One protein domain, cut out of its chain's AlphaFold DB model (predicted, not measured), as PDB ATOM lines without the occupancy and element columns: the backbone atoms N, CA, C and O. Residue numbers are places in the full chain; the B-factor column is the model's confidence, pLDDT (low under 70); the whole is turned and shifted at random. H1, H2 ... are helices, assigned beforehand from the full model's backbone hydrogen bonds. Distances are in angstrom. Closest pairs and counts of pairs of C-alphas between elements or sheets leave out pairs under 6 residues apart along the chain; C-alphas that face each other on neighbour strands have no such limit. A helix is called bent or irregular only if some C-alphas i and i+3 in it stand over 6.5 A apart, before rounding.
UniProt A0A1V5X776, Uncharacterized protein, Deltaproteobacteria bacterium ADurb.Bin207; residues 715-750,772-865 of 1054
ATOM      1  N   TYR A 715     -15.244  99.141 -13.876       97.00
ATOM      2  CA  TYR A 715     -15.660  99.886 -15.071       97.00
ATOM      3  C   TYR A 715     -14.526 100.334 -16.007       97.00
ATOM      4  O   TYR A 715     -14.823 100.901 -17.055       97.00
ATOM      5  N   GLY A 716     -13.252 100.083 -15.681       95.88
ATOM      6  CA  GLY A 716     -12.133 100.346 -16.591       95.88
ATOM      7  C   GLY A 716     -12.056 101.811 -17.034       95.88
ATOM      8  O   GLY A 716     -12.019 102.716 -16.201       95.88
ATOM      9  N   SER A 717     -12.062 102.061 -18.341       98.00
ATOM     10  CA  SER A 717     -12.032 103.413 -18.926       98.00
ATOM     11  C   SER A 717     -13.173 104.337 -18.466       98.00
ATOM     12  O   SER A 717     -12.966 105.546 -18.382       98.00
ATOM     13  N   ALA A 718     -14.337 103.798 -18.084       98.00
ATOM     14  CA  ALA A 718     -15.466 104.573 -17.557       98.00
ATOM     15  C   ALA A 718     -15.340 104.946 -16.065       98.00
ATOM     16  O   ALA A 718     -16.195 105.657 -15.529       98.00
ATOM     17  N   ALA A 719     -14.291 104.486 -15.371       98.12
ATOM     18  CA  ALA A 719     -14.155 104.641 -13.925       98.12
ATOM     19  C   ALA A 719     -14.199 106.100 -13.452       98.12
ATOM     20  O   ALA A 719     -14.829 106.380 -12.439       98.12
ATOM     21  N   ALA A 720     -13.593 107.045 -14.180       98.19
ATOM     22  CA  ALA A 720     -13.594 108.458 -13.789       98.19
ATOM     23  C   ALA A 720     -15.012 109.065 -13.779       98.19
ATOM     24  O   ALA A 720     -15.390 109.735 -12.818       98.19
ATOM     25  N   GLY A 721     -15.820 108.779 -14.808       97.94
ATOM     26  CA  GLY A 721     -17.231 109.174 -14.833       97.94
ATOM     27  C   GLY A 721     -18.059 108.459 -13.761       97.94
ATOM     28  O   GLY A 721     -18.911 109.076 -13.127       97.94
ATOM     29  N   MET A 722     -17.764 107.181 -13.497       97.94
ATOM     30  CA  MET A 722     -18.447 106.417 -12.450       97.94
ATOM     31  C   MET A 722     -18.103 106.885 -11.030       97.94
ATOM     32  O   MET A 722     -18.991 106.878 -10.179       97.94
ATOM     33  N   LYS A 723     -16.875 107.356 -10.764       97.81
ATOM     34  CA  LYS A 723     -16.534 108.031  -9.498       97.81
ATOM     35  C   LYS A 723     -17.405 109.271  -9.310       97.81
ATOM     36  O   LYS A 723     -18.129 109.334  -8.326       97.81
ATOM     37  N   ALA A 724     -17.463 110.161 -10.306       97.69
ATOM     38  CA  ALA A 724     -18.308 111.359 -10.254       97.69
ATOM     39  C   ALA A 724     -19.806 111.045 -10.048       97.69
ATOM     40  O   ALA A 724     -20.492 111.759  -9.319       97.69
ATOM     41  N   PHE A 725     -20.314 109.959 -10.641       97.69
ATOM     42  CA  PHE A 725     -21.669 109.458 -10.391       97.69
ATOM     43  C   PHE A 725     -21.879 109.030  -8.925       97.69
ATOM     44  O   PHE A 725     -22.830 109.484  -8.288       97.69
ATOM     45  N   TYR A 726     -20.989 108.205  -8.359       96.12
ATOM     46  CA  TYR A 726     -21.093 107.776  -6.956       96.12
ATOM     47  C   TYR A 726     -20.825 108.910  -5.951       96.12
ATOM     48  O   TYR A 726     -21.455 108.934  -4.894       96.12
ATOM     49  N   ASP A 727     -19.947 109.859  -6.288       95.88
ATOM     50  CA  ASP A 727     -19.691 111.078  -5.513       95.88
ATOM     51  C   ASP A 727     -20.944 111.972  -5.465       95.88
ATOM     52  O   ASP A 727     -21.307 112.479  -4.404       95.88
ATOM     53  N   GLN A 728     -21.673 112.110  -6.579       95.88
ATOM     54  CA  GLN A 728     -22.947 112.834  -6.593       95.88
ATOM     55  C   GLN A 728     -24.027 112.109  -5.772       95.88
ATOM     56  O   GLN A 728     -24.709 112.746  -4.971       95.88
ATOM     57  N   LEU A 729     -24.140 110.778  -5.900       92.44
ATOM     58  CA  LEU A 729     -25.070 109.988  -5.084       92.44
ATOM     59  C   LEU A 729     -24.824 110.194  -3.580       92.44
ATOM     60  O   LEU A 729     -25.780 110.417  -2.838       92.44
ATOM     61  N   ILE A 730     -23.570 110.145  -3.107       90.50
ATOM     62  CA  ILE A 730     -23.293 110.336  -1.673       90.50
ATOM     63  C   ILE A 730     -23.551 111.778  -1.217       90.50
ATOM     64  O   ILE A 730     -23.995 111.960  -0.086       90.50
ATOM     65  N   VAL A 731     -23.360 112.792  -2.071       92.00
ATOM     66  CA  VAL A 731     -23.737 114.187  -1.772       92.00
ATOM     67  C   VAL A 731     -25.248 114.329  -1.604       92.00
ATOM     68  O   VAL A 731     -25.693 114.916  -0.618       92.00
ATOM     69  N   ASP A 732     -26.051 113.758  -2.503       90.19
ATOM     70  CA  ASP A 732     -27.512 113.858  -2.419       90.19
ATOM     71  C   ASP A 732     -28.063 113.087  -1.210       90.19
ATOM     72  O   ASP A 732     -28.832 113.639  -0.425       90.19
ATOM     73  N   TYR A 733     -27.575 111.868  -0.961       85.38
ATOM     74  CA  TYR A 733     -27.933 111.106   0.242       85.38
ATOM     75  C   TYR A 733     -27.494 111.819   1.529       85.38
ATOM     76  O   TYR A 733     -28.260 111.892   2.486       85.38
ATOM     77  N   SER A 734     -26.279 112.375   1.570       86.25
ATOM     78  CA  SER A 734     -25.809 113.142   2.733       86.25
ATOM     79  C   SER A 734     -26.630 114.406   2.953       86.25
ATOM     80  O   SER A 734     -26.786 114.817   4.099       86.25
ATOM     81  N   THR A 735     -27.164 115.010   1.888       87.75
ATOM     82  CA  THR A 735     -28.077 116.157   1.983       87.75
ATOM     83  C   THR A 735     -29.379 115.727   2.659       87.75
ATOM     84  O   THR A 735     -29.718 116.277   3.704       87.75
ATOM     85  N   TYR A 736     -30.027 114.672   2.149       83.88
ATOM     86  CA  TYR A 736     -31.251 114.093   2.718       83.88
ATOM     87  C   TYR A 736     -31.095 113.721   4.206       83.88
ATOM     88  O   TYR A 736     -31.886 114.146   5.043       83.88
ATOM     89  N   TYR A 737     -30.033 112.990   4.570       78.75
ATOM     90  CA  TYR A 737     -29.818 112.543   5.955       78.75
ATOM     91  C   TYR A 737     -29.408 113.654   6.938       78.75
ATOM     92  O   TYR A 737     -29.506 113.436   8.146       78.75
ATOM     93  N   ASN A 738     -28.939 114.815   6.464       83.19
ATOM     94  CA  ASN A 738     -28.569 115.943   7.327       83.19
ATOM     95  C   ASN A 738     -29.634 117.051   7.401       83.19
ATOM     96  O   ASN A 738     -29.496 117.933   8.249       83.19
ATOM     97  N   ASP A 739     -30.686 117.024   6.579       83.62
ATOM     98  CA  ASP A 739     -31.758 118.024   6.625       83.62
ATOM     99  C   ASP A 739     -32.554 117.932   7.958       83.62
ATOM    100  O   ASP A 739     -33.109 116.874   8.285       83.62
ATOM    101  N   PRO A 740     -32.625 119.021   8.756       79.62
ATOM    102  CA  PRO A 740     -33.364 119.062  10.019       79.62
ATOM    103  C   PRO A 740     -34.853 118.708   9.920       79.62
ATOM    104  O   PRO A 740     -35.413 118.230  10.908       79.62
ATOM    105  N   ALA A 741     -35.496 118.890   8.761       73.12
ATOM    106  CA  ALA A 741     -36.902 118.530   8.560       73.12
ATOM    107  C   ALA A 741     -37.163 117.017   8.713       73.12
ATOM    108  O   ALA A 741     -38.269 116.609   9.072       73.12
ATOM    109  N   TRP A 742     -36.136 116.189   8.491       66.19
ATOM    110  CA  TRP A 742     -36.184 114.743   8.719       66.19
ATOM    111  C   TRP A 742     -35.840 114.352  10.157       66.19
ATOM    112  O   TRP A 742     -36.319 113.330  10.643       66.19
ATOM    113  N   GLN A 743     -35.069 115.181  10.865       63.50
ATOM    114  CA  GLN A 743     -34.655 114.921  12.247       63.50
ATOM    115  C   GLN A 743     -35.845 115.018  13.217       63.50
ATOM    116  O   GLN A 743     -36.004 114.163  14.084       63.50
ATOM    117  N   SER A 744     -36.736 116.002  13.035       52.34
ATOM    118  CA  SER A 744     -37.840 116.254  13.974       52.34
ATOM    119  C   SER A 744     -38.919 115.166  14.029       52.34
ATOM    120  O   SER A 744     -39.650 115.109  15.014       52.34
ATOM    121  N   ASN A 745     -39.048 114.322  12.999       48.94
ATOM    122  CA  ASN A 745     -40.066 113.262  12.963       48.94
ATOM    123  C   ASN A 745     -39.593 111.960  13.635       48.94
ATOM    124  O   ASN A 745     -40.423 111.179  14.086       48.94
ATOM    125  N   ASP A 746     -38.279 111.725  13.715       48.34
ATOM    126  CA  ASP A 746     -37.707 110.520  14.340       48.34
ATOM    127  C   ASP A 746     -37.667 110.648  15.880       48.34
ATOM    128  O   ASP A 746     -37.873 109.674  16.601       48.34
ATOM    129  N   ASP A 747     -37.482 111.872  16.395       43.62
ATOM    130  CA  ASP A 747     -37.350 112.138  17.835       43.62
ATOM    131  C   ASP A 747     -38.687 112.327  18.590       43.62
ATOM    132  O   ASP A 747     -38.712 112.181  19.813       43.62
ATOM    133  N   GLN A 748     -39.794 112.657  17.907       42.19
ATOM    134  CA  GLN A 748     -41.090 112.972  18.551       42.19
ATOM    135  C   GLN A 748     -41.992 111.739  18.759       42.19
ATOM    136  O   GLN A 748     -42.546 111.564  19.845       42.19
ATOM    137  N   ASP A 749     -42.110 110.860  17.757       43.16
ATOM    138  CA  ASP A 749     -43.057 109.726  17.771       43.16
ATOM    139  C   ASP A 749     -42.480 108.442  18.414       43.16
ATOM    140  O   ASP A 749     -43.080 107.372  18.321       43.16
ATOM    141  N   GLU A 750     -41.340 108.524  19.112       47.50
ATOM    142  CA  GLU A 750     -40.859 107.458  20.012       47.50
ATOM    143  C   GLU A 750     -41.378 107.580  21.462       47.50
ATOM    144  O   GLU A 750     -41.045 106.745  22.304       47.50
ATOM    145  N   VAL A 772     -35.332 103.850   5.365       54.94
ATOM    146  CA  VAL A 772     -36.555 103.532   4.606       54.94
ATOM    147  C   VAL A 772     -36.745 104.483   3.423       54.94
ATOM    148  O   VAL A 772     -36.764 105.701   3.589       54.94
ATOM    149  N   ILE A 773     -36.953 103.914   2.233       59.38
ATOM    150  CA  ILE A 773     -37.434 104.650   1.060       59.38
ATOM    151  C   ILE A 773     -38.907 104.991   1.302       59.38
ATOM    152  O   ILE A 773     -39.754 104.100   1.358       59.38
ATOM    153  N   ASN A 774     -39.214 106.274   1.465       65.00
ATOM    154  CA  ASN A 774     -40.578 106.791   1.549       65.00
ATOM    155  C   ASN A 774     -40.943 107.539   0.248       65.00
ATOM    156  O   ASN A 774     -40.094 107.772  -0.617       65.00
ATOM    157  N   CYS A 775     -42.219 107.905   0.091       67.38
ATOM    158  CA  CYS A 775     -42.678 108.675  -1.072       67.38
ATOM    159  C   CYS A 775     -41.937 110.009  -1.201       67.38
ATOM    160  O   CYS A 775     -41.650 110.446  -2.309       67.38
ATOM    161  N   ASP A 776     -41.621 110.640  -0.071       72.31
ATOM    162  CA  ASP A 776     -40.996 111.959  -0.014       72.31
ATOM    163  C   ASP A 776     -39.561 111.931  -0.579       72.31
ATOM    164  O   ASP A 776     -39.201 112.795  -1.377       72.31
ATOM    165  N   LEU A 777     -38.777 110.886  -0.278       76.38
ATOM    166  CA  LEU A 777     -37.481 110.630  -0.907       76.38
ATOM    167  C   LEU A 777     -37.649 110.418  -2.414       76.38
ATOM    168  O   LEU A 777     -36.932 111.040  -3.190       76.38
ATOM    169  N   LEU A 778     -38.617 109.605  -2.857       79.50
ATOM    170  CA  LEU A 778     -38.879 109.429  -4.293       79.50
ATOM    171  C   LEU A 778     -39.251 110.760  -4.979       79.50
ATOM    172  O   LEU A 778     -38.753 111.025  -6.071       79.50
ATOM    173  N   HIS A 779     -40.043 111.623  -4.334       82.75
ATOM    174  CA  HIS A 779     -40.347 112.975  -4.821       82.75
ATOM    175  C   HIS A 779     -39.104 113.877  -4.893       82.75
ATOM    176  O   HIS A 779     -38.970 114.646  -5.846       82.75
ATOM    177  N   GLU A 780     -38.167 113.786  -3.945       84.81
ATOM    178  CA  GLU A 780     -36.880 114.485  -4.065       84.81
ATOM    179  C   GLU A 780     -36.076 113.945  -5.262       84.81
ATOM    180  O   GLU A 780     -35.549 114.721  -6.066       84.81
ATOM    181  N   LEU A 781     -36.049 112.618  -5.441       85.75
ATOM    182  CA  LEU A 781     -35.312 111.962  -6.520       85.75
ATOM    183  C   LEU A 781     -35.810 112.317  -7.926       85.75
ATOM    184  O   LEU A 781     -34.980 112.333  -8.835       85.75
ATOM    185  N   VAL A 782     -37.084 112.691  -8.115       88.69
ATOM    186  CA  VAL A 782     -37.596 113.251  -9.390       88.69
ATOM    187  C   VAL A 782     -36.702 114.399  -9.884       88.69
ATOM    188  O   VAL A 782     -36.378 114.476 -11.069       88.69
ATOM    189  N   ASN A 783     -36.227 115.254  -8.972       91.75
ATOM    190  CA  ASN A 783     -35.393 116.415  -9.300       91.75
ATOM    191  C   ASN A 783     -33.894 116.084  -9.424       91.75
ATOM    192  O   ASN A 783     -33.157 116.813 -10.087       91.75
ATOM    193  N   LYS A 784     -33.425 115.003  -8.785       94.19
ATOM    194  CA  LYS A 784     -32.004 114.602  -8.753       94.19
ATOM    195  C   LYS A 784     -31.629 113.641  -9.880       94.19
ATOM    196  O   LYS A 784     -30.539 113.737 -10.447       94.19
ATOM    197  N   TYR A 785     -32.539 112.737 -10.240       95.38
ATOM    198  CA  TYR A 785     -32.292 111.663 -11.198       95.38
ATOM    199  C   TYR A 785     -31.726 112.136 -12.550       95.38
ATOM    200  O   TYR A 785     -30.778 111.506 -13.020       95.38
ATOM    201  N   PRO A 786     -32.192 113.239 -13.181       96.81
ATOM    202  CA  PRO A 786     -31.635 113.680 -14.461       96.81
ATOM    203  C   PRO A 786     -30.131 113.993 -14.394       96.81
ATOM    204  O   PRO A 786     -29.412 113.798 -15.373       96.81
ATOM    205  N   GLN A 787     -29.614 114.437 -13.243       97.06
ATOM    206  CA  GLN A 787     -28.174 114.625 -13.052       97.06
ATOM    207  C   GLN A 787     -27.445 113.276 -12.969       97.06
ATOM    208  O   GLN A 787     -26.408 113.093 -13.611       97.06
ATOM    209  N   TRP A 788     -27.996 112.326 -12.209       96.69
ATOM    210  CA  TRP A 788     -27.442 110.981 -12.043       96.69
ATOM    211  C   TRP A 788     -27.386 110.225 -13.374       96.69
ATOM    212  O   TRP A 788     -26.352 109.660 -13.725       96.69
ATOM    213  N   GLU A 789     -28.470 110.268 -14.146       97.44
ATOM    214  CA  GLU A 789     -28.550 109.681 -15.482       97.44
ATOM    215  C   GLU A 789     -27.505 110.277 -16.425       97.44
ATOM    216  O   GLU A 789     -26.786 109.532 -17.089       97.44
ATOM    217  N   ASN A 790     -27.371 111.606 -16.466       98.06
ATOM    218  CA  ASN A 790     -26.396 112.257 -17.338       98.06
ATOM    219  C   ASN A 790     -24.949 111.892 -16.966       98.06
ATOM    220  O   ASN A 790     -24.140 111.642 -17.863       98.06
ATOM    221  N   LEU A 791     -24.621 111.800 -15.670       98.25
ATOM    222  CA  LEU A 791     -23.312 111.320 -15.207       98.25
ATOM    223  C   LEU A 791     -23.077 109.855 -15.610       98.25
ATOM    224  O   LEU A 791     -22.031 109.535 -16.175       98.25
ATOM    225  N   PHE A 792     -24.067 108.986 -15.395       98.00
ATOM    226  CA  PHE A 792     -24.002 107.572 -15.763       98.00
ATOM    227  C   PHE A 792     -23.848 107.360 -17.278       98.00
ATOM    228  O   PHE A 792     -22.983 106.600 -17.708       98.00
ATOM    229  N   LEU A 793     -24.648 108.035 -18.108       97.94
ATOM    230  CA  LEU A 793     -24.569 107.937 -19.569       97.94
ATOM    231  C   LEU A 793     -23.242 108.492 -20.103       97.94
ATOM    232  O   LEU A 793     -22.634 107.879 -20.982       97.94
ATOM    233  N   SER A 794     -22.753 109.595 -19.528       98.00
ATOM    234  CA  SER A 794     -21.441 110.165 -19.866       98.00
ATOM    235  C   SER A 794     -20.287 109.233 -19.495       98.00
ATOM    236  O   SER A 794     -19.302 109.171 -20.228       98.00
ATOM    237  N   ALA A 795     -20.396 108.497 -18.385       97.81
ATOM    238  CA  ALA A 795     -19.448 107.451 -18.016       97.81
ATOM    239  C   ALA A 795     -19.552 106.246 -18.965       97.81
ATOM    240  O   ALA A 795     -18.548 105.780 -19.493       97.81
ATOM    241  N   ALA A 796     -20.768 105.780 -19.258       97.25
ATOM    242  CA  ALA A 796     -21.014 104.637 -20.133       97.25
ATOM    243  C   ALA A 796     -20.460 104.823 -21.552       97.25
ATOM    244  O   ALA A 796     -19.987 103.861 -22.153       97.25
ATOM    245  N   ALA A 797     -20.486 106.054 -22.068       97.69
ATOM    246  CA  ALA A 797     -19.923 106.410 -23.367       97.69
ATOM    247  C   ALA A 797     -18.379 106.379 -23.423       97.69
ATOM    248  O   ALA A 797     -17.820 106.491 -24.512       97.69
ATOM    249  N   GLN A 798     -17.687 106.239 -22.285       98.06
ATOM    250  CA  GLN A 798     -16.218 106.165 -22.219       98.06
ATOM    251  C   GLN A 798     -15.680 104.743 -22.431       98.06
ATOM    252  O   GLN A 798     -14.506 104.605 -22.767       98.06
ATOM    253  N   LEU A 799     -16.519 103.705 -22.270       96.75
ATOM    254  CA  LEU A 799     -16.110 102.314 -22.480       96.75
ATOM    255  C   LEU A 799     -15.618 102.084 -23.911       96.75
ATOM    256  O   LEU A 799     -16.298 102.422 -24.883       96.75
ATOM    257  N   SER A 800     -14.469 101.422 -24.051       96.50
ATOM    258  CA  SER A 800     -14.057 100.888 -25.348       96.50
ATOM    259  C   SER A 800     -15.013  99.773 -25.812       96.50
ATOM    260  O   SER A 800     -15.640  99.111 -24.980       96.50
ATOM    261  N   PRO A 801     -15.107  99.484 -27.127       96.81
ATOM    262  CA  PRO A 801     -15.952  98.397 -27.629       96.81
ATOM    263  C   PRO A 801     -15.614  97.016 -27.040       96.81
ATOM    264  O   PRO A 801     -16.497  96.170 -26.912       96.81
ATOM    265  N   GLU A 802     -14.350  96.785 -26.663       95.56
ATOM    266  CA  GLU A 802     -13.911  95.555 -25.993       95.56
ATOM    267  C   GLU A 802     -14.417  95.496 -24.545       95.56
ATOM    268  O   GLU A 802     -15.036  94.508 -24.152       95.56
ATOM    269  N   GLU A 803     -14.245  96.568 -23.765       95.56
ATOM    270  CA  GLU A 803     -14.766  96.647 -22.392       95.56
ATOM    271  C   GLU A 803     -16.298  96.575 -22.355       95.56
ATOM    272  O   GLU A 803     -16.857  95.931 -21.467       95.56
ATOM    273  N   GLN A 804     -16.981  97.182 -23.332       94.38
ATOM    274  CA  GLN A 804     -18.438  97.147 -23.465       94.38
ATOM    275  C   GLN A 804     -18.972  95.730 -23.744       94.38
ATOM    276  O   GLN A 804     -20.047  95.381 -23.257       94.38
ATOM    277  N   ALA A 805     -18.231  94.910 -24.497       92.88
ATOM    278  CA  ALA A 805     -18.548  93.496 -24.705       92.88
ATOM    279  C   ALA A 805     -18.088  92.594 -23.537       92.88
ATOM    280  O   ALA A 805     -18.601  91.487 -23.367       92.88
ATOM    281  N   GLY A 806     -17.114  93.056 -22.747       92.56
ATOM    282  CA  GLY A 806     -16.516  92.347 -21.618       92.56
ATOM    283  C   GLY A 806     -17.235  92.531 -20.276       92.56
ATOM    284  O   GLY A 806     -18.372  93.000 -20.183       92.56
ATOM    285  N   LYS A 807     -16.543  92.156 -19.189       92.56
ATOM    286  CA  LYS A 807     -17.099  92.184 -17.822       92.56
ATOM    287  C   LYS A 807     -17.440  93.606 -17.358       92.56
ATOM    288  O   LYS A 807     -18.400  93.778 -16.615       92.56
ATOM    289  N   GLN A 808     -16.699  94.619 -17.807       95.31
ATOM    290  CA  GLN A 808     -16.940  96.032 -17.497       95.31
ATOM    291  C   GLN A 808     -18.316  96.485 -18.008       95.31
ATOM    292  O   GLN A 808     -19.128  96.994 -17.234       95.31
ATOM    293  N   GLY A 809     -18.621  96.223 -19.283       94.75
ATOM    294  CA  GLY A 809     -19.923  96.500 -19.884       94.75
ATOM    295  C   GLY A 809     -21.057  95.707 -19.240       94.75
ATOM    296  O   GLY A 809     -22.119  96.270 -18.981       94.75
ATOM    297  N   GLN A 810     -20.824  94.436 -18.889       91.88
ATOM    298  CA  GLN A 810     -21.798  93.621 -18.151       91.88
ATOM    299  C   GLN A 810     -22.133  94.229 -16.778       91.88
ATOM    300  O   GLN A 810     -23.306  94.472 -16.501       91.88
ATOM    301  N   ARG A 811     -21.123  94.556 -15.956       92.69
ATOM    302  CA  ARG A 811     -21.291  95.207 -14.637       92.69
ATOM    303  C   ARG A 811     -22.015  96.548 -14.749       92.69
ATOM    304  O   ARG A 811     -22.903  96.839 -13.953       92.69
ATOM    305  N   LEU A 812     -21.659  97.355 -15.749       93.81
ATOM    306  CA  LEU A 812     -22.315  98.634 -16.015       93.81
ATOM    307  C   LEU A 812     -23.775  98.451 -16.466       93.81
ATOM    308  O   LEU A 812     -24.629  99.276 -16.144       93.81
ATOM    309  N   SER A 813     -24.085  97.357 -17.167       91.50
ATOM    310  CA  SER A 813     -25.452  97.008 -17.560       91.50
ATOM    311  C   SER A 813     -26.338  96.681 -16.352       91.50
ATOM    312  O   SER A 813     -27.476  97.137 -16.316       91.50
ATOM    313  N   LEU A 814     -25.821  96.005 -15.314       88.94
ATOM    314  CA  LEU A 814     -26.572  95.773 -14.061       88.94
ATOM    315  C   LEU A 814     -27.031  97.099 -13.429       88.94
ATOM    316  O   LEU A 814     -28.170  97.240 -12.976       88.94
ATOM    317  N   LEU A 815     -26.138  98.092 -13.434       91.38
ATOM    318  CA  LEU A 815     -26.417  99.426 -12.913       91.38
ATOM    319  C   LEU A 815     -27.391 100.196 -13.816       91.38
ATOM    320  O   LEU A 815     -28.288 100.874 -13.317       91.38
ATOM    321  N   ARG A 816     -27.270 100.036 -15.142       93.81
ATOM    322  CA  ARG A 816     -28.231 100.576 -16.113       93.81
ATOM    323  C   ARG A 816     -29.642 100.067 -15.839       93.81
ATOM    324  O   ARG A 816     -30.557 100.876 -15.814       93.81
ATOM    325  N   MET A 817     -29.815  98.762 -15.625       89.56
ATOM    326  CA  MET A 817     -31.130  98.159 -15.370       89.56
ATOM    327  C   MET A 817     -31.761  98.717 -14.089       89.56
ATOM    328  O   MET A 817     -32.945  99.034 -14.080       89.56
ATOM    329  N   ASN A 818     -30.968  98.932 -13.035       88.56
ATOM    330  CA  ASN A 818     -31.434  99.614 -11.825       88.56
ATOM    331  C   ASN A 818     -31.916 101.041 -12.116       88.56
ATOM    332  O   ASN A 818     -33.040 101.396 -11.766       88.56
ATOM    333  N   LEU A 819     -31.113 101.836 -12.829       92.81
ATOM    334  CA  LEU A 819     -31.493 103.196 -13.215       92.81
ATOM    335  C   LEU A 819     -32.728 103.234 -14.132       92.81
ATOM    336  O   LEU A 819     -33.525 104.159 -14.002       92.81
ATOM    337  N   GLN A 820     -32.914 102.248 -15.010       92.88
ATOM    338  CA  GLN A 820     -34.101 102.100 -15.864       92.88
ATOM    339  C   GLN A 820     -35.366 101.831 -15.036       92.88
ATOM    340  O   GLN A 820     -36.383 102.498 -15.222       92.88
ATOM    341  N   VAL A 821     -35.281 100.919 -14.061       87.94
ATOM    342  CA  VAL A 821     -36.361 100.653 -13.099       87.94
ATOM    343  C   VAL A 821     -36.665 101.901 -12.266       87.94
ATOM    344  O   VAL A 821     -37.830 102.247 -12.098       87.94
ATOM    345  N   LEU A 822     -35.643 102.620 -11.787       89.56
ATOM    346  CA  LEU A 822     -35.835 103.854 -11.024       89.56
ATOM    347  C   LEU A 822     -36.484 104.965 -11.868       89.56
ATOM    348  O   LEU A 822     -37.426 105.589 -11.393       89.56
ATOM    349  N   ALA A 823     -36.047 105.182 -13.114       92.75
ATOM    350  CA  ALA A 823     -36.676 106.144 -14.026       92.75
ATOM    351  C   ALA A 823     -38.165 105.845 -14.226       92.75
ATOM    352  O   ALA A 823     -39.001 106.737 -14.114       92.75
ATOM    353  N   TRP A 824     -38.494 104.574 -14.469       90.56
ATOM    354  CA  TRP A 824     -39.877 104.125 -14.570       90.56
ATOM    355  C   TRP A 824     -40.658 104.402 -13.278       90.56
ATOM    356  O   TRP A 824     -41.736 104.985 -13.341       90.56
ATOM    357  N   ARG A 825     -40.102 104.098 -12.094       85.31
ATOM    358  CA  ARG A 825     -40.757 104.414 -10.810       85.31
ATOM    359  C   ARG A 825     -41.025 105.906 -10.643       85.31
ATOM    360  O   ARG A 825     -42.102 106.260 -10.181       85.31
ATOM    361  N   LEU A 826     -40.067 106.762 -10.996       88.31
ATOM    362  CA  LEU A 826     -40.204 108.217 -10.888       88.31
ATOM    363  C   LEU A 826     -41.266 108.761 -11.855       88.31
ATOM    364  O   LEU A 826     -42.009 109.658 -11.474       88.31
ATOM    365  N   HIS A 827     -41.430 108.156 -13.035       88.75
ATOM    366  CA  HIS A 827     -42.554 108.453 -13.929       88.75
ATOM    367  C   HIS A 827     -43.916 108.087 -13.309       88.75
ATOM    368  O   HIS A 827     -44.880 108.821 -13.472       88.75
ATOM    369  N   GLN A 828     -43.997 107.010 -12.517       83.12
ATOM    370  CA  GLN A 828     -45.213 106.675 -11.753       83.12
ATOM    371  C   GLN A 828     -45.443 107.590 -10.524       83.12
ATOM    372  O   GLN A 828     -46.523 107.557  -9.933       83.12
ATOM    373  N   VAL A 829     -44.437 108.363 -10.088       83.44
ATOM    374  CA  VAL A 829     -44.571 109.400  -9.038       83.44
ATOM    375  C   VAL A 829     -45.072 110.716  -9.640       83.44
ATOM    376  O   VAL A 829     -45.885 111.404  -9.021       83.44
ATOM    377  N   ASP A 830     -44.575 111.062 -10.826       87.62
ATOM    378  CA  ASP A 830     -44.892 112.282 -11.562       87.62
ATOM    379  C   ASP A 830     -44.987 111.972 -13.066       87.62
ATOM    380  O   ASP A 830     -43.967 111.782 -13.729       87.62
ATOM    381  N   ASP A 831     -46.209 111.972 -13.617       87.69
ATOM    382  CA  ASP A 831     -46.477 111.731 -15.046       87.69
ATOM    383  C   ASP A 831     -45.686 112.691 -15.976       87.69
ATOM    384  O   ASP A 831     -45.506 112.402 -17.163       87.69
ATOM    385  N   ALA A 832     -45.233 113.852 -15.476       92.38
ATOM    386  CA  ALA A 832     -44.425 114.814 -16.231       92.38
ATOM    387  C   ALA A 832     -42.914 114.508 -16.207       92.38
ATOM    388  O   ALA A 832     -42.157 115.089 -16.994       92.38
ATOM    389  N   PHE A 833     -42.459 113.600 -15.339       93.06
ATOM    390  CA  PHE A 833     -41.068 113.165 -15.291       93.06
ATOM    391  C   PHE A 833     -40.689 112.403 -16.566       93.06
ATOM    392  O   PHE A 833     -41.397 111.500 -17.020       93.06
ATOM    393  N   THR A 834     -39.533 112.754 -17.132       93.50
ATOM    394  CA  THR A 834     -38.959 112.113 -18.320       93.50
ATOM    395  C   THR A 834     -37.470 111.851 -18.108       93.50
ATOM    396  O   THR A 834     -36.776 112.628 -17.452       93.50
ATOM    397  N   ALA A 835     -36.982 110.745 -18.667       95.88
ATOM    398  CA  ALA A 835     -35.605 110.277 -18.537       95.88
ATOM    399  C   ALA A 835     -35.174 109.550 -19.822       95.88
ATOM    400  O   ALA A 835     -35.996 108.926 -20.492       95.88
ATOM    401  N   GLN A 836     -33.889 109.607 -20.171       96.44
ATOM    402  CA  GLN A 836     -33.321 108.935 -21.353       96.44
ATOM    403  C   GLN A 836     -33.279 107.406 -21.199       96.44
ATOM    404  O   GLN A 836     -33.252 106.679 -22.190       96.44
ATOM    405  N   LEU A 837     -33.255 106.922 -19.956       94.56
ATOM    406  CA  LEU A 837     -33.343 105.521 -19.554       94.56
ATOM    407  C   LEU A 837     -34.769 105.103 -19.157       94.56
ATOM    408  O   LEU A 837     -34.943 103.979 -18.689       94.56
ATOM    409  N   ALA A 838     -35.783 105.958 -19.325       88.94
ATOM    410  CA  ALA A 838     -37.170 105.541 -19.136       88.94
ATOM    411  C   ALA A 838     -37.556 104.472 -20.171       88.94
ATOM    412  O   ALA A 838     -37.210 104.570 -21.348       88.94
ATOM    413  N   HIS A 839     -38.307 103.471 -19.718       89.12
ATOM    414  CA  HIS A 839     -38.865 102.402 -20.545       89.12
ATOM    415  C   HIS A 839     -40.348 102.218 -20.248       89.12
ATOM    416  O   HIS A 839     -40.846 102.700 -19.231       89.12
ATOM    417  N   ASP A 840     -41.038 101.505 -21.136       89.25
ATOM    418  CA  ASP A 840     -42.417 101.091 -20.904       89.25
ATOM    419  C   ASP A 840     -42.529  99.975 -19.852       89.25
ATOM    420  O   ASP A 840     -41.565  99.269 -19.533       89.25
ATOM    421  N   ASP A 841     -43.739  99.812 -19.315       87.06
ATOM    422  CA  ASP A 841     -44.044  98.838 -18.266       87.06
ATOM    423  C   ASP A 841     -43.664  97.399 -18.656       87.06
ATOM    424  O   ASP A 841     -43.280  96.610 -17.795       87.06
ATOM    425  N   ALA A 842     -43.750  97.056 -19.947       86.81
ATOM    426  CA  ALA A 842     -43.443  95.725 -20.464       86.81
ATOM    427  C   ALA A 842     -41.936  95.438 -20.464       86.81
ATOM    428  O   ALA A 842     -41.507  94.377 -20.019       86.81
ATOM    429  N   THR A 843     -41.122  96.400 -20.899       88.12
ATOM    430  CA  THR A 843     -39.660  96.285 -20.849       88.12
ATOM    431  C   THR A 843     -39.168  96.224 -19.404       88.12
ATOM    432  O   THR A 843     -38.258  95.457 -19.087       88.12
ATOM    433  N   VAL A 844     -39.785  96.995 -18.503       86.62
ATOM    434  CA  VAL A 844     -39.470  96.941 -17.071       86.62
ATOM    435  C   VAL A 844     -39.914  95.608 -16.469       86.62
ATOM    436  O   VAL A 844     -39.134  94.991 -15.750       86.62
ATOM    437  N   ASP A 845     -41.097  95.091 -16.809       85.38
ATOM    438  CA  ASP A 845     -41.511  93.745 -16.403       85.38
ATOM    439  C   ASP A 845     -40.530  92.664 -16.878       85.38
ATOM    440  O   ASP A 845     -40.149  91.804 -16.090       85.38
ATOM    441  N   ASP A 846     -40.036  92.713 -18.115       83.62
ATOM    442  CA  ASP A 846     -39.043  91.750 -18.607       83.62
ATOM    443  C   ASP A 846     -37.708  91.812 -17.831       83.62
ATOM    444  O   ASP A 846     -37.109  90.765 -17.555       83.62
ATOM    445  N   LEU A 847     -37.266  93.011 -17.420       81.38
ATOM    446  CA  LEU A 847     -36.100  93.199 -16.542       81.38
ATOM    447  C   LEU A 847     -36.330  92.634 -15.131       81.38
ATOM    448  O   LEU A 847     -35.423  92.048 -14.542       81.38
ATOM    449  N   LEU A 848     -37.531  92.826 -14.582       77.69
ATOM    450  CA  LEU A 848     -37.863  92.500 -13.194       77.69
ATOM    451  C   LEU A 848     -38.293  91.042 -12.986       77.69
ATOM    452  O   LEU A 848     -37.966  90.420 -11.975       77.69
ATOM    453  N   SER A 849     -39.021  90.479 -13.946       73.00
ATOM    454  CA  SER A 849     -39.483  89.091 -13.924       73.00
ATOM    455  C   SER A 849     -38.334  88.092 -14.085       73.00
ATOM    456  O   SER A 849     -38.414  86.977 -13.560       73.00
ATOM    457  N   GLY A 850     -37.252  88.490 -14.765       66.62
ATOM    458  CA  GLY A 850     -36.138  87.613 -15.120       66.62
ATOM    459  C   GLY A 850     -36.434  86.716 -16.326       66.62
ATOM    460  O   GLY A 850     -35.741  85.715 -16.521       66.62
ATOM    461  N   ARG A 851     -37.433  87.054 -17.164       63.41
ATOM    462  CA  ARG A 851     -37.722  86.328 -18.421       63.41
ATOM    463  C   ARG A 851     -36.476  86.203 -19.318       63.41
ATOM    464  O   ARG A 851     -36.277  85.166 -19.938       63.41
ATOM    465  N   PHE A 852     -35.579  87.195 -19.292       52.06
ATOM    466  CA  PHE A 852     -34.278  87.177 -19.985       52.06
ATOM    467  C   PHE A 852     -33.258  86.126 -19.494       52.06
ATOM    468  O   PHE A 852     -32.279  85.851 -20.200       52.06
ATOM    469  N   GLU A 853     -33.442  85.571 -18.294       54.44
ATOM    470  CA  GLU A 853     -32.531  84.599 -17.673       54.44
ATOM    471  C   GLU A 853     -33.125  83.190 -17.622       54.44
ATOM    472  O   GLU A 853     -32.384  82.211 -17.700       54.44
ATOM    473  N   HIS A 854     -34.451  83.058 -17.513       52.62
ATOM    474  CA  HIS A 854     -35.080  81.765 -17.240       52.62
ATOM    475  C   HIS A 854     -35.009  80.765 -18.413       52.62
ATOM    476  O   HIS A 854     -35.002  79.556 -18.167       52.62
ATOM    477  N   ASP A 855     -34.896  81.263 -19.649       55.69
ATOM    478  CA  ASP A 855     -34.697  80.465 -20.869       55.69
ATOM    479  C   ASP A 855     -33.222  80.096 -21.133       55.69
ATOM    480  O   ASP A 855     -32.927  79.331 -22.055       55.69
ATOM    481  N   ARG A 856     -32.271  80.620 -20.344       57.59
ATOM    482  CA  ARG A 856     -30.848  80.281 -20.494       57.59
ATOM    483  C   ARG A 856     -30.515  78.949 -19.811       57.59
ATOM    484  O   ARG A 856     -31.103  78.639 -18.770       57.59
ATOM    485  N   PRO A 857     -29.542  78.175 -20.334       60.81
ATOM    486  CA  PRO A 857     -28.995  77.009 -19.643       60.81
ATOM    487  C   PRO A 857     -28.587  77.348 -18.207       60.81
ATOM    488  O   PRO A 857     -28.092  78.445 -17.941       60.81
ATOM    489  N   ILE A 858     -28.762  76.406 -17.279       54.12
ATOM    490  CA  ILE A 858     -28.466  76.643 -15.860       54.12
ATOM    491  C   ILE A 858     -27.008  77.054 -15.639       54.12
ATOM    492  O   ILE A 858     -26.744  77.890 -14.786       54.12
ATOM    493  N   GLU A 859     -26.084  76.580 -16.470       55.31
ATOM    494  CA  GLU A 859     -24.673  76.962 -16.471       55.31
ATOM    495  C   GLU A 859     -24.444  78.433 -16.863       55.31
ATOM    496  O   GLU A 859     -23.570  79.083 -16.293       55.31
ATOM    497  N   GLU A 860     -25.233  78.982 -17.795       60.25
ATOM    498  CA  GLU A 860     -25.178  80.408 -18.149       60.25
ATOM    499  C   GLU A 860     -25.784  81.275 -17.046       60.25
ATOM    500  O   GLU A 860     -25.206  82.303 -16.699       60.25
ATOM    501  N   ARG A 861     -26.893  80.830 -16.432       61.53
ATOM    502  CA  ARG A 861     -27.468  81.487 -15.247       61.53
ATOM    503  C   ARG A 861     -26.441  81.517 -14.110       61.53
ATOM    504  O   ARG A 861     -26.038  82.585 -13.674       61.53
ATOM    505  N   LEU A 862     -25.880  80.370 -13.727       55.19
ATOM    506  CA  LEU A 862     -24.814  80.262 -12.718       55.19
ATOM    507  C   LEU A 862     -23.581  81.139 -13.020       55.19
ATOM    508  O   LEU A 862     -22.869  81.548 -12.101       55.19
ATOM    509  N   ALA A 863     -23.302  81.435 -14.294       54.59
ATOM    510  CA  ALA A 863     -22.201  82.307 -14.684       54.59
ATOM    511  C   ALA A 863     -22.512  83.809 -14.527       54.59
ATOM    512  O   ALA A 863     -21.572  84.573 -14.264       54.59
ATOM    513  N   THR A 864     -23.776  84.237 -14.686       52.81
ATOM    514  CA  THR A 864     -24.164  85.661 -14.790       52.81
ATOM    515  C   THR A 864     -25.211  86.164 -13.791       52.81
ATOM    516  O   THR A 864     -25.232  87.366 -13.544       52.81
ATOM    517  N   SER A 865     -26.057  85.304 -13.221       51.75
ATOM    518  CA  SER A 865     -27.200  85.688 -12.383       51.75
ATOM    519  C   SER A 865     -26.958  85.398 -10.897       51.75
ATOM    520  O   SER A 865     -27.088  84.267 -10.427       51.75
TER     521      SER A 865
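What this domain is: This is residues 715 to 750 and 772 to 865 of the 1054 residues of an uncharacterized protein of Deltaproteobacteria bacterium ADurb.Bin207 (UniProt A0A1V5X776). Three long helical pieces, H1, the second arm of the bent H3 (H3b) and H5, make a loose up-and-down bundle in which H1 and H3b are side by side and H5 splays from H1. The first arm, H3a, folds over towards the end of H5, H6 packs on H5, and from H6 the chain trails off through H7 to H8; residues 737 to 750, with H2, stick out at one end. The printed part has 130 residues with eight named helices, H1 to H8 in chain order, and no named strand; the class is all helix. It is loose, with a radius of gyration of the C-alphas of 17.5 A, and elongated, spanning 53 by 32 by 32 A.

Where its parts are: H1, residues 715 to 738, begins with C-alpha 715 at (-15.660, 99.886, -15.071) and is 30.4 A long; it is irregular, with C-alphas 717 and 720 7.4 A apart, and has a kink of 44 degrees near residue 722. H2 is residues 740 to 748. H3, residues 775 to 796, was assigned as one helix by its hydrogen bonds but is bent, with C-alphas 783 and 786 6.9 A apart; its arms are H3a, residues 775 to 783, and H3b, residues 786 to 796, 15.1 A long. H4 is residues 801 to 805. H5, residues 807 to 829, is 33.6 A long and ends with C-alpha 829 at (-44.571, 109.400, -9.038). H6 is residues 841 to 849, H7 residues 851 to 854, and H8 residues 858 to 864, ending with C-alpha 864 at (-24.164, 85.661, -14.790).

How they stand to each other: In the bundle, H1 touches H3b with residues 718 to 729 alone, at a shallow tilt of 20 degrees, opposite ways; their closest C-alphas, Gly 721 and Ala 795, are 4.2 A apart. H5 is the hub, touching three helices. Residues 715 to 716 of H1 touch it, closest at the C-alphas of Tyr 715 and Gln 808, 4.7 A, the same way at 36 degrees, only just a steep tilt. H3a touches it at Val 782 and Leu 826, C-alphas 5.9 A apart. H6 touches it at a steep tilt of 52 degrees, with the C-alphas of Val 821 and Val 844 6.3 A apart. H4 is close but not clearly touching H5. H2, H7 and H8 touch no helix. Every O i to N i+4 pair is within hydrogen-bond range in H3b, H4, H6 and H8; H1 has 17 of 20, H3a 4 of 5, H5 18 of 19, and H2 1 of 5, beside 2 of 6 O i to N i+3 pairs; H7 is too short for an O i to N i+4 pair.

The domain as a whole: The C-alphas of Gln 748 and Glu 802, the two farthest apart, are 55.0 A apart. Residues 751 to 771 are not printed, and C-alphas 750 and 772 are 16.5 A apart across that cut. The link from H5 to H6 is long, with 11 residues. Residues 854 to 860 also stand free. Mean pLDDT of the printed part is 83.1; residues 742 to 750, 772 to 775 and 850 to 865 are under 70.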